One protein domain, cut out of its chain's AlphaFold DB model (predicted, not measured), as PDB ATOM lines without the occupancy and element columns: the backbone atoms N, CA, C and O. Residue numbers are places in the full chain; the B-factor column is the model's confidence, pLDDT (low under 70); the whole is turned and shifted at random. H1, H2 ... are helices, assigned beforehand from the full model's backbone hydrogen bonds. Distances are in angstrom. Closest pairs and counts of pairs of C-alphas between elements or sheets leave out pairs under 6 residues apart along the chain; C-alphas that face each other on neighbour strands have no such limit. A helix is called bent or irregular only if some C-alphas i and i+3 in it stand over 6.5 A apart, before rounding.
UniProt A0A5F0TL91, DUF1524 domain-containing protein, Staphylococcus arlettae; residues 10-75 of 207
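Overview. This is residues 10 to 75 of the 207 residues of the protein "DUF1524 domain-containing protein" of Staphylococcus arlettae (UniProt A0A5F0TL91). A long helix, H4, runs along one side of a body made of three short helices and the loops between them, and its far end, residues 68 to 73, sticks out free together with residues 74 and 75. H3 runs alongside H4 in the opposite direction, H2 stands crosswise near the last residues of H3, and H1 lies beyond H2, away from H4. The printed part has 66 residues with four named helices, in the order H1, H2, H3, H4, and no named strand; the class is all helix. The whole is compact, with a radius of gyration of the C-alphas of 12.2 A, and it spans 36 by 24 by 17 A.

Along the chain. The printed part begins at Gly 10, whose C-alpha is at (-50.539, -25.945, -29.028). H1 is residues 18 to 21, 5.2 A from first to last C-alpha, and begins with C-alpha 18 at (-48.936, -25.323, -12.838). H2 is residues 26 to 31, 8.7 A long. H3 is residues 42 to 50, 11.2 A long; it is irregular, with C-alphas 44 and 47 standing 7.4 A apart. H4 is residues 56 to 73, 25.7 A long, and ends with C-alpha 73 at (-45.339, -42.033, -32.649).

Arrangement. H1 and H2 are close but not clearly touching; their closest C-alphas, those of Tyr 21 and Lys 29, are 6.0 A apart. H2 and H3 are also close but not clearly touching, with the C-alphas of Gln 30 and Ala 49 closest at 5.8 A. Their lines stand at 71 degrees, only just about perpendicular. H3 and H4 are close but not clearly touching, and their closest C-alphas, those of Leu 47 and Arg 62, are 7.1 A apart. These two run opposite ways at a shallow tilt of 22 degrees. H1 is apart from H3 and H4, and H2 is apart from H4. In H2 and H4 every O i to N i+4 pair is within hydrogen-bond range; in H3 it is 3 of 5, and H1 is too short for such a pair.

Size, cuts and confidence. The C-alphas farthest apart, those of Arg 24 and Asp 75, are 37.0 A from each other. Without residues 68 to 75, which stand free, the body spans 27 by 20 by 17 A. The printed part has no cut. The links from H1 to H2 and from H3 to H4 are tight, the link from H2 to H3 is short, and no link is long. The mean pLDDT of the printed part is 79.1, and residues 13 to 21 and 42 to 43 are under 70.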
ATOM      1  N   GLY A  10     -51.655 -26.888 -29.069       78.25
ATOM      2  CA  GLY A  10     -50.539 -25.945 -29.028       78.25
ATOM      3  C   GLY A  10     -50.384 -25.168 -27.718       78.25
ATOM      4  O   GLY A  10     -49.312 -24.618 -27.483       78.25
ATOM      5  N   ASN A  11     -51.386 -25.151 -26.834       79.44
ATOM      6  CA  ASN A  11     -51.309 -24.542 -25.501       79.44
ATOM      7  C   ASN A  11     -51.206 -25.554 -24.354       79.44
ATOM      8  O   ASN A  11     -51.022 -25.152 -23.202       79.44
ATOM      9  N   LEU A  12     -51.226 -26.859 -24.641       75.75
ATOM     10  CA  LEU A  12     -50.953 -27.868 -23.623       75.75
ATOM     11  C   LEU A  12     -49.521 -27.718 -23.115       75.75
ATOM     12  O   LEU A  12     -48.556 -27.686 -23.877       75.75
ATOM     13  N   THR A  13     -49.366 -27.633 -21.802       65.94
ATOM     14  CA  THR A  13     -48.062 -27.711 -21.144       65.94
ATOM     15  C   THR A  13     -48.153 -28.774 -20.061       65.94
ATOM     16  O   THR A  13     -49.065 -28.765 -19.236       65.94
ATOM     17  N   ILE A  14     -47.220 -29.726 -20.073       61.22
ATOM     18  CA  ILE A  14     -47.047 -30.651 -18.955       61.22
ATOM     19  C   ILE A  14     -46.037 -29.990 -18.029       61.22
ATOM     20  O   ILE A  14     -44.850 -29.893 -18.346       61.22
ATOM     21  N   THR A  15     -46.515 -29.480 -16.899       58.81
ATOM     22  CA  THR A  15     -45.641 -29.008 -15.828       58.81
ATOM     23  C   THR A  15     -46.127 -29.579 -14.500       58.81
ATOM     24  O   THR A  15     -47.317 -29.557 -14.197       58.81
ATOM     25  N   GLY A  16     -45.202 -30.064 -13.668       55.31
ATOM     26  CA  GLY A  16     -45.501 -30.449 -12.282       55.31
ATOM     27  C   GLY A  16     -45.726 -29.247 -11.348       55.31
ATOM     28  O   GLY A  16     -45.805 -29.422 -10.137       55.31
ATOM     29  N   TYR A  17     -45.777 -28.023 -11.892       61.88
ATOM     30  CA  TYR A  17     -45.753 -26.764 -11.142       61.88
ATOM     31  C   TYR A  17     -46.794 -25.747 -11.642       61.88
ATOM     32  O   TYR A  17     -46.615 -24.548 -11.428       61.88
ATOM     33  N   ASN A  18     -47.892 -26.195 -12.268       63.12
ATOM     34  CA  ASN A  18     -48.936 -25.323 -12.838       63.12
ATOM     35  C   ASN A  18     -49.450 -24.248 -11.854       63.12
ATOM     36  O   ASN A  18     -49.737 -23.122 -12.261       63.12
ATOM     37  N   SER A  19     -49.473 -24.545 -10.549       63.28
ATOM     38  CA  SER A  19     -49.841 -23.591  -9.492       63.28
ATOM     39  C   SER A  19     -48.913 -22.370  -9.394       63.28
ATOM     40  O   SER A  19     -49.372 -21.287  -9.039       63.28
ATOM     41  N   LYS A  20     -47.627 -22.502  -9.749       64.44
ATOM     42  CA  LYS A  20     -46.645 -21.400  -9.754       64.44
ATOM     43  C   LYS A  20     -46.689 -20.555 -11.032       64.44
ATOM     44  O   LYS A  20     -46.265 -19.400 -11.002       64.44
ATOM     45  N   TYR A  21     -47.199 -21.114 -12.132       67.25
ATOM     46  CA  TYR A  21     -47.276 -20.439 -13.431       67.25
ATOM     47  C   TYR A  21     -48.414 -19.404 -13.473       67.25
ATOM     48  O   TYR A  21     -48.196 -18.311 -13.990       67.25
ATOM     49  N   SER A  22     -49.583 -19.696 -12.878       70.12
ATOM     50  CA  SER A  22     -50.715 -18.763 -12.667       70.12
ATOM     51  C   SER A  22     -50.987 -17.801 -13.858       70.12
ATOM     52  O   SER A  22     -50.775 -18.152 -15.024       70.12
ATOM     53  N   ASN A  23     -51.433 -16.570 -13.590       71.50
ATOM     54  CA  ASN A  23     -51.663 -15.502 -14.576       71.50
ATOM     55  C   ASN A  23     -50.386 -14.720 -14.936       71.50
ATOM     56  O   ASN A  23     -50.460 -13.570 -15.364       71.50
ATOM     57  N   ARG A  24     -49.199 -15.312 -14.744       79.00
ATOM     58  CA  ARG A  24     -47.940 -14.656 -15.113       79.00
ATOM     59  C   ARG A  24     -47.834 -14.484 -16.625       79.00
ATOM     60  O   ARG A  24     -48.412 -15.270 -17.389       79.00
ATOM     61  N   SER A  25     -47.069 -13.478 -17.044       83.81
ATOM     62  CA  SER A  25     -46.814 -13.241 -18.461       83.81
ATOM     63  C   SER A  25     -46.065 -14.425 -19.077       83.81
ATOM     64  O   SER A  25     -45.412 -15.206 -18.382       83.81
ATOM     65  N   PHE A  26     -46.148 -14.573 -20.398       84.75
ATOM     66  CA  PHE A  26     -45.382 -15.601 -21.103       84.75
ATOM     67  C   PHE A  26     -43.875 -15.490 -20.820       84.75
ATOM     68  O   PHE A  26     -43.235 -16.499 -20.534       84.75
ATOM     69  N   GLN A  27     -43.336 -14.268 -20.819       84.94
ATOM     70  CA  GLN A  27     -41.923 -14.006 -20.534       84.94
ATOM     71  C   GLN A  27     -41.527 -14.463 -19.122       84.94
ATOM     72  O   GLN A  27     -40.482 -15.091 -18.947       84.94
ATOM     73  N   ASP A  28     -42.390 -14.252 -18.127       83.19
ATOM     74  CA  ASP A  28     -42.152 -14.745 -16.765       83.19
ATOM     75  C   ASP A  28     -42.181 -16.277 -16.707       83.19
ATOM     76  O   ASP A  28     -41.311 -16.897 -16.101       83.19
ATOM     77  N   LYS A  29     -43.168 -16.904 -17.358       83.56
ATOM     78  CA  LYS A  29     -43.319 -18.369 -17.427       83.56
ATOM     79  C   LYS A  29     -42.148 -19.036 -18.158       83.56
ATOM     80  O   LYS A  29     -41.756 -20.153 -17.827       83.56
ATOM     81  N   GLN A  30     -41.574 -18.346 -19.138       84.19
ATOM     82  CA  GLN A  30     -40.433 -18.824 -19.905       84.19
ATOM     83  C   GLN A  30     -39.132 -18.811 -19.088       84.19
ATOM     84  O   GLN A  30     -38.367 -19.772 -19.173       84.19
ATOM     85  N   ASN A  31     -38.890 -17.741 -18.319       84.81
ATOM     86  CA  ASN A  31     -37.592 -17.456 -17.689       84.81
ATOM     87  C   ASN A  31     -37.537 -17.703 -16.167       84.81
ATOM     88  O   ASN A  31     -36.468 -17.565 -15.580       84.81
ATOM     89  N   MET A  32     -38.654 -18.028 -15.505       83.81
ATOM     90  CA  MET A  32     -38.652 -18.336 -14.068       83.81
ATOM     91  C   MET A  32     -37.881 -19.620 -13.731       83.81
ATOM     92  O   MET A  32     -37.670 -20.469 -14.592       83.81
ATOM     93  N   GLU A  33     -37.542 -19.799 -12.451       77.38
ATOM     94  CA  GLU A  33     -37.008 -21.064 -11.930       77.38
ATOM     95  C   GLU A  33     -37.988 -22.209 -12.247       77.38
ATOM     96  O   GLU A  33     -39.175 -22.137 -11.902       77.38
ATOM     97  N   LYS A  34     -37.506 -23.259 -12.923       75.38
ATOM     98  CA  LYS A  34     -38.333 -24.344 -13.494       75.38
ATOM     99  C   LYS A  34     -39.345 -23.867 -14.550       75.38
ATOM    100  O   LYS A  34     -40.403 -24.481 -14.733       75.38
ATOM    101  N   GLY A  35     -39.015 -22.766 -15.225       80.44
ATOM    102  CA  GLY A  35     -39.685 -22.190 -16.391       80.44
ATOM    103  C   GLY A  35     -39.591 -23.089 -17.626       80.44
ATOM    104  O   GLY A  35     -38.975 -24.155 -17.587       80.44
ATOM    105  N   PHE A  36     -40.148 -22.659 -18.762       82.44
ATOM    106  CA  PHE A  36     -40.063 -23.446 -20.003       82.44
ATOM    107  C   PHE A  36     -38.618 -23.754 -20.426       82.44
ATOM    108  O   PHE A  36     -38.363 -24.853 -20.913       82.44
ATOM    109  N   LYS A  37     -37.670 -22.835 -20.186       81.81
ATOM    110  CA  LYS A  37     -36.240 -23.037 -20.487       81.81
ATOM    111  C   LYS A  37     -35.556 -24.079 -19.596       81.81
ATOM    112  O   LYS A  37     -34.609 -24.717 -20.042       81.81
ATOM    113  N   GLU A  38     -36.041 -24.267 -18.372       77.69
ATOM    114  CA  GLU A  38     -35.474 -25.192 -17.377       77.69
ATOM    115  C   GLU A  38     -36.318 -26.467 -17.199       77.69
ATOM    116  O   GLU A  38     -36.047 -27.299 -16.335       77.69
ATOM    117  N   SER A  39     -37.382 -26.627 -17.989       76.38
ATOM    118  CA  SER A  39     -38.308 -27.746 -17.856       76.38
ATOM    119  C   SER A  39     -37.686 -29.058 -18.335       76.38
ATOM    120  O   SER A  39     -37.184 -29.152 -19.453       76.38
ATOM    121  N   HIS A  40     -37.824 -30.117 -17.531       71.88
ATOM    122  CA  HIS A  40     -37.434 -31.478 -17.921       71.88
ATOM    123  C   HIS A  40     -38.248 -32.029 -19.111       71.88
ATOM    124  O   HIS A  40     -37.805 -32.960 -19.778       71.88
ATOM    125  N   PHE A  41     -39.417 -31.451 -19.415       70.00
ATOM    126  CA  PHE A  41     -40.275 -31.859 -20.534       70.00
ATOM    127  C   PHE A  41     -39.855 -31.173 -21.838       70.00
ATOM    128  O   PHE A  41     -40.617 -30.410 -22.439       70.00
ATOM    129  N   VAL A  42     -38.619 -31.446 -22.265       66.38
ATOM    130  CA  VAL A  42     -37.960 -30.771 -23.394       66.38
ATOM    131  C   VAL A  42     -38.810 -30.848 -24.662       66.38
ATOM    132  O   VAL A  42     -39.000 -29.831 -25.312       66.38
ATOM    133  N   ASN A  43     -39.405 -31.997 -24.987       69.69
ATOM    134  CA  ASN A  43     -40.159 -32.153 -26.238       69.69
ATOM    135  C   ASN A  43     -41.399 -31.250 -26.316       69.69
ATOM    136  O   ASN A  43     -41.661 -30.660 -27.359       69.69
ATOM    137  N   LEU A  44     -42.124 -31.075 -25.208       74.38
ATOM    138  CA  LEU A  44     -43.325 -30.240 -25.189       74.38
ATOM    139  C   LEU A  44     -42.991 -28.755 -25.033       74.38
ATOM    140  O   LEU A  44     -43.633 -27.926 -25.675       74.38
ATOM    141  N   ASN A  45     -41.998 -28.402 -24.214       77.94
ATOM    142  CA  ASN A  45     -41.726 -27.007 -23.854       77.94
ATOM    143  C   ASN A  45     -40.618 -26.342 -24.695       77.94
ATOM    144  O   ASN A  45     -40.390 -25.145 -24.540       77.94
ATOM    145  N   LYS A  46     -39.969 -27.057 -25.626       79.12
ATOM    146  CA  LYS A  46     -38.879 -26.527 -26.477       79.12
ATOM    147  C   LYS A  46     -39.280 -25.321 -27.322       79.12
ATOM    148  O   LYS A  46     -38.501 -24.374 -27.406       79.12
ATOM    149  N   LEU A  47     -40.456 -25.347 -27.950       82.88
ATOM    150  CA  LEU A  47     -40.915 -24.244 -28.801       82.88
ATOM    151  C   LEU A  47     -41.287 -23.005 -27.955       82.88
ATOM    152  O   LEU A  47     -40.686 -21.951 -28.182       82.88
ATOM    153  N   PRO A  48     -42.113 -23.114 -26.891       83.31
ATOM    154  CA  PRO A  48     -42.318 -22.017 -25.940       83.31
ATOM    155  C   PRO A  48     -41.026 -21.489 -25.300       83.31
ATOM    156  O   PRO A  48     -40.915 -20.298 -25.042       83.31
ATOM    157  N   ALA A  49     -40.022 -22.334 -25.051       83.44
ATOM    158  CA  ALA A  49     -38.749 -21.916 -24.453       83.44
ATOM    159  C   ALA A  49     -37.874 -21.046 -25.372       83.44
ATOM    160  O   ALA A  49     -37.017 -20.313 -24.876       83.44
ATOM    161  N   ARG A  50     -38.060 -21.151 -26.695       84.38
ATOM    162  CA  ARG A  50     -37.257 -20.466 -27.725       84.38
ATOM    163  C   ARG A  50     -37.996 -19.331 -28.433       84.38
ATOM    164  O   ARG A  50     -37.382 -18.634 -29.229       84.38
ATOM    165  N   SER A  51     -39.290 -19.174 -28.175       86.00
ATOM    166  CA  SER A  51     -40.117 -18.165 -28.837       86.00
ATOM    167  C   SER A  51     -40.000 -16.816 -28.132       86.00
ATOM    168  O   SER A  51     -40.092 -16.750 -26.907       86.00
ATOM    169  N   ASP A  52     -39.849 -15.731 -28.889       86.00
ATOM    170  CA  ASP A  52     -39.780 -14.372 -28.326       86.00
ATOM    171  C   ASP A  52     -41.157 -13.846 -27.888       86.00
ATOM    172  O   ASP A  52     -41.278 -12.998 -26.999       86.00
ATOM    173  N   LYS A  53     -42.219 -14.369 -28.502       85.75
ATOM    174  CA  LYS A  53     -43.616 -14.033 -28.223       85.75
ATOM    175  C   LYS A  53     -44.478 -15.292 -28.244       85.75
ATOM    176  O   LYS A  53     -44.054 -16.331 -28.738       85.75
ATOM    177  N   TRP A  54     -45.681 -15.185 -27.689       86.12
ATOM    178  CA  TRP A  54     -46.634 -16.291 -27.621       86.12
ATOM    179  C   TRP A  54     -48.032 -15.808 -27.979       86.12
ATOM    180  O   TRP A  54     -48.793 -15.366 -27.116       86.12
ATOM    181  N   GLY A  55     -48.331 -15.816 -29.273       84.88
ATOM    182  CA  GLY A  55     -49.618 -15.450 -29.839       84.88
ATOM    183  C   GLY A  55     -50.225 -16.586 -30.657       84.88
ATOM    184  O   GLY A  55     -49.771 -17.727 -30.638       84.88
ATOM    185  N   GLU A  56     -51.294 -16.261 -31.376       84.06
ATOM    186  CA  GLU A  56     -52.067 -17.216 -32.175       84.06
ATOM    187  C   GLU A  56     -51.215 -17.962 -33.212       84.06
ATOM    188  O   GLU A  56     -51.332 -19.179 -33.339       84.06
ATOM    189  N   ALA A  57     -50.315 -17.253 -33.899       85.94
ATOM    190  CA  ALA A  57     -49.440 -17.844 -34.907       85.94
ATOM    191  C   ALA A  57     -48.539 -18.939 -34.311       85.94
ATOM    192  O   ALA A  57     -48.463 -20.036 -34.860       85.94
ATOM    193  N   GLU A  58     -47.929 -18.676 -33.151       87.75
ATOM    194  CA  GLU A  58     -47.059 -19.638 -32.468       87.75
ATOM    195  C   GLU A  58     -47.849 -20.842 -31.923       87.75
ATOM    196  O   GLU A  58     -47.361 -21.974 -31.930       87.75
ATOM    197  N   ILE A  59     -49.097 -20.624 -31.493       86.56
ATOM    198  CA  ILE A  59     -49.993 -21.693 -31.026       86.56
ATOM    199  C   ILE A  59     -50.390 -22.624 -32.178       86.56
ATOM    200  O   ILE A  59     -50.398 -23.848 -32.006       86.56
ATOM    201  N   ILE A  60     -50.712 -22.069 -33.349       86.31
ATOM    202  CA  ILE A  60     -51.055 -22.851 -34.546       86.31
ATOM    203  C   ILE A  60     -49.832 -23.639 -35.027       86.31
ATOM    204  O   ILE A  60     -49.938 -24.840 -35.271       86.31
ATOM    205  N   GLU A  61     -48.659 -23.002 -35.090       88.44
ATOM    206  CA  GLU A  61     -47.408 -23.668 -35.466       88.44
ATOM    207  C   GLU A  61     -47.112 -24.858 -34.546       88.44
ATOM    208  O   GLU A  61     -46.880 -25.976 -35.015       88.44
ATOM    209  N   ARG A  62     -47.188 -24.646 -33.226       89.19
ATOM    210  CA  ARG A  62     -46.963 -25.712 -32.246       89.19
ATOM    211  C   ARG A  62     -47.999 -26.824 -32.357       89.19
ATOM    212  O   ARG A  62     -47.642 -27.988 -32.214       89.19
ATOM    213  N   THR A  63     -49.261 -26.486 -32.614       87.81
ATOM    214  CA  THR A  63     -50.325 -27.479 -32.825       87.81
ATOM    215  C   THR A  63     -49.976 -28.408 -33.983       87.81
ATOM    216  O   THR A  63     -50.010 -29.621 -33.809       87.81
ATOM    217  N   ASN A  64     -49.561 -27.856 -35.125       88.50
ATOM    218  CA  ASN A  64     -49.196 -28.658 -36.292       88.50
ATOM    219  C   ASN A  64     -47.993 -29.568 -36.011       88.50
ATOM    220  O   ASN A  64     -48.048 -30.751 -36.329       88.50
ATOM    221  N   GLN A  65     -46.951 -29.057 -35.345       87.12
ATOM    222  CA  GLN A  65     -45.788 -29.875 -34.972       87.12
ATOM    223  C   GLN A  65     -46.170 -31.042 -34.053       87.12
ATOM    224  O   GLN A  65     -45.707 -32.162 -34.253       87.12
ATOM    225  N   LEU A  66     -47.036 -30.794 -33.065       87.12
ATOM    226  CA  LEU A  66     -47.497 -31.836 -32.147       87.12
ATOM    227  C   LEU A  66     -48.370 -32.883 -32.849       87.12
ATOM    228  O   LEU A  66     -48.248 -34.059 -32.524       87.12
ATOM    229  N   ILE A  67     -49.209 -32.482 -33.811       86.75
ATOM    230  CA  ILE A  67     -49.997 -33.419 -34.629       86.75
ATOM    231  C   ILE A  67     -49.069 -34.308 -35.457       86.75
ATOM    232  O   ILE A  67     -49.220 -35.524 -35.424       86.75
ATOM    233  N   THR A  68     -48.088 -33.725 -36.153       87.38
ATOM    234  CA  THR A  68     -47.130 -34.497 -36.958       87.38
ATOM    235  C   THR A  68     -46.378 -35.511 -36.100       87.38
ATOM    236  O   THR A  68     -46.373 -36.691 -36.428       87.38
ATOM    237  N   SER A  69     -45.831 -35.094 -34.955       84.75
ATOM    238  CA  SER A  69     -45.147 -36.026 -34.051       84.75
ATOM    239  C   SER A  69     -46.080 -37.083 -33.456       84.75
ATOM    240  O   SER A  69     -45.649 -38.205 -33.219       84.75
ATOM    241  N   ALA A  70     -47.347 -36.751 -33.190       84.69
ATOM    242  CA  ALA A  70     -48.311 -37.730 -32.702       84.69
ATOM    243  C   ALA A  70     -48.603 -38.805 -33.758       84.69
ATOM    244  O   ALA A  70     -48.657 -39.977 -33.401       84.69
ATOM    245  N   LEU A  71     -48.737 -38.421 -35.030       84.62
ATOM    246  CA  LEU A  71     -48.929 -39.364 -36.134       84.62
ATOM    247  C   LEU A  71     -47.713 -40.280 -36.328       84.62
ATOM    248  O   LEU A  71     -47.902 -41.458 -36.564       84.62
ATOM    249  N   GLU A  72     -46.490 -39.772 -36.152       84.38
ATOM    250  CA  GLU A  72     -45.261 -40.583 -36.247       84.38
ATOM    251  C   GLU A  72     -45.074 -41.561 -35.068       84.38
ATOM    252  O   GLU A  72     -44.491 -42.629 -35.229       84.38
ATOM    253  N   ILE A  73     -45.502 -41.192 -33.853       83.25
ATOM    254  CA  ILE A  73     -45.339 -42.033 -32.649       83.25
ATOM    255  C   ILE A  73     -46.465 -43.065 -32.537       83.25
ATOM    256  O   ILE A  73     -46.228 -44.202 -32.127       83.25
ATOM    257  N   TRP A  74     -47.689 -42.648 -32.854       79.69
ATOM    258  CA  TRP A  74     -48.879 -43.490 -32.878       79.69
ATOM    259  C   TRP A  74     -49.296 -43.754 -34.321       79.69
ATOM    260  O   TRP A  74     -50.427 -43.449 -34.706       79.69
ATOM    261  N   ASP A  75     -48.387 -44.344 -35.101       73.31
ATOM    262  CA  ASP A  75     -48.767 -44.940 -36.376       73.31
ATOM    263  C   ASP A  75     -49.928 -45.907 -36.131       73.31
ATOM    264  O   ASP A  75     -49.959 -46.650 -35.140       73.31
TER     265      ASP A  75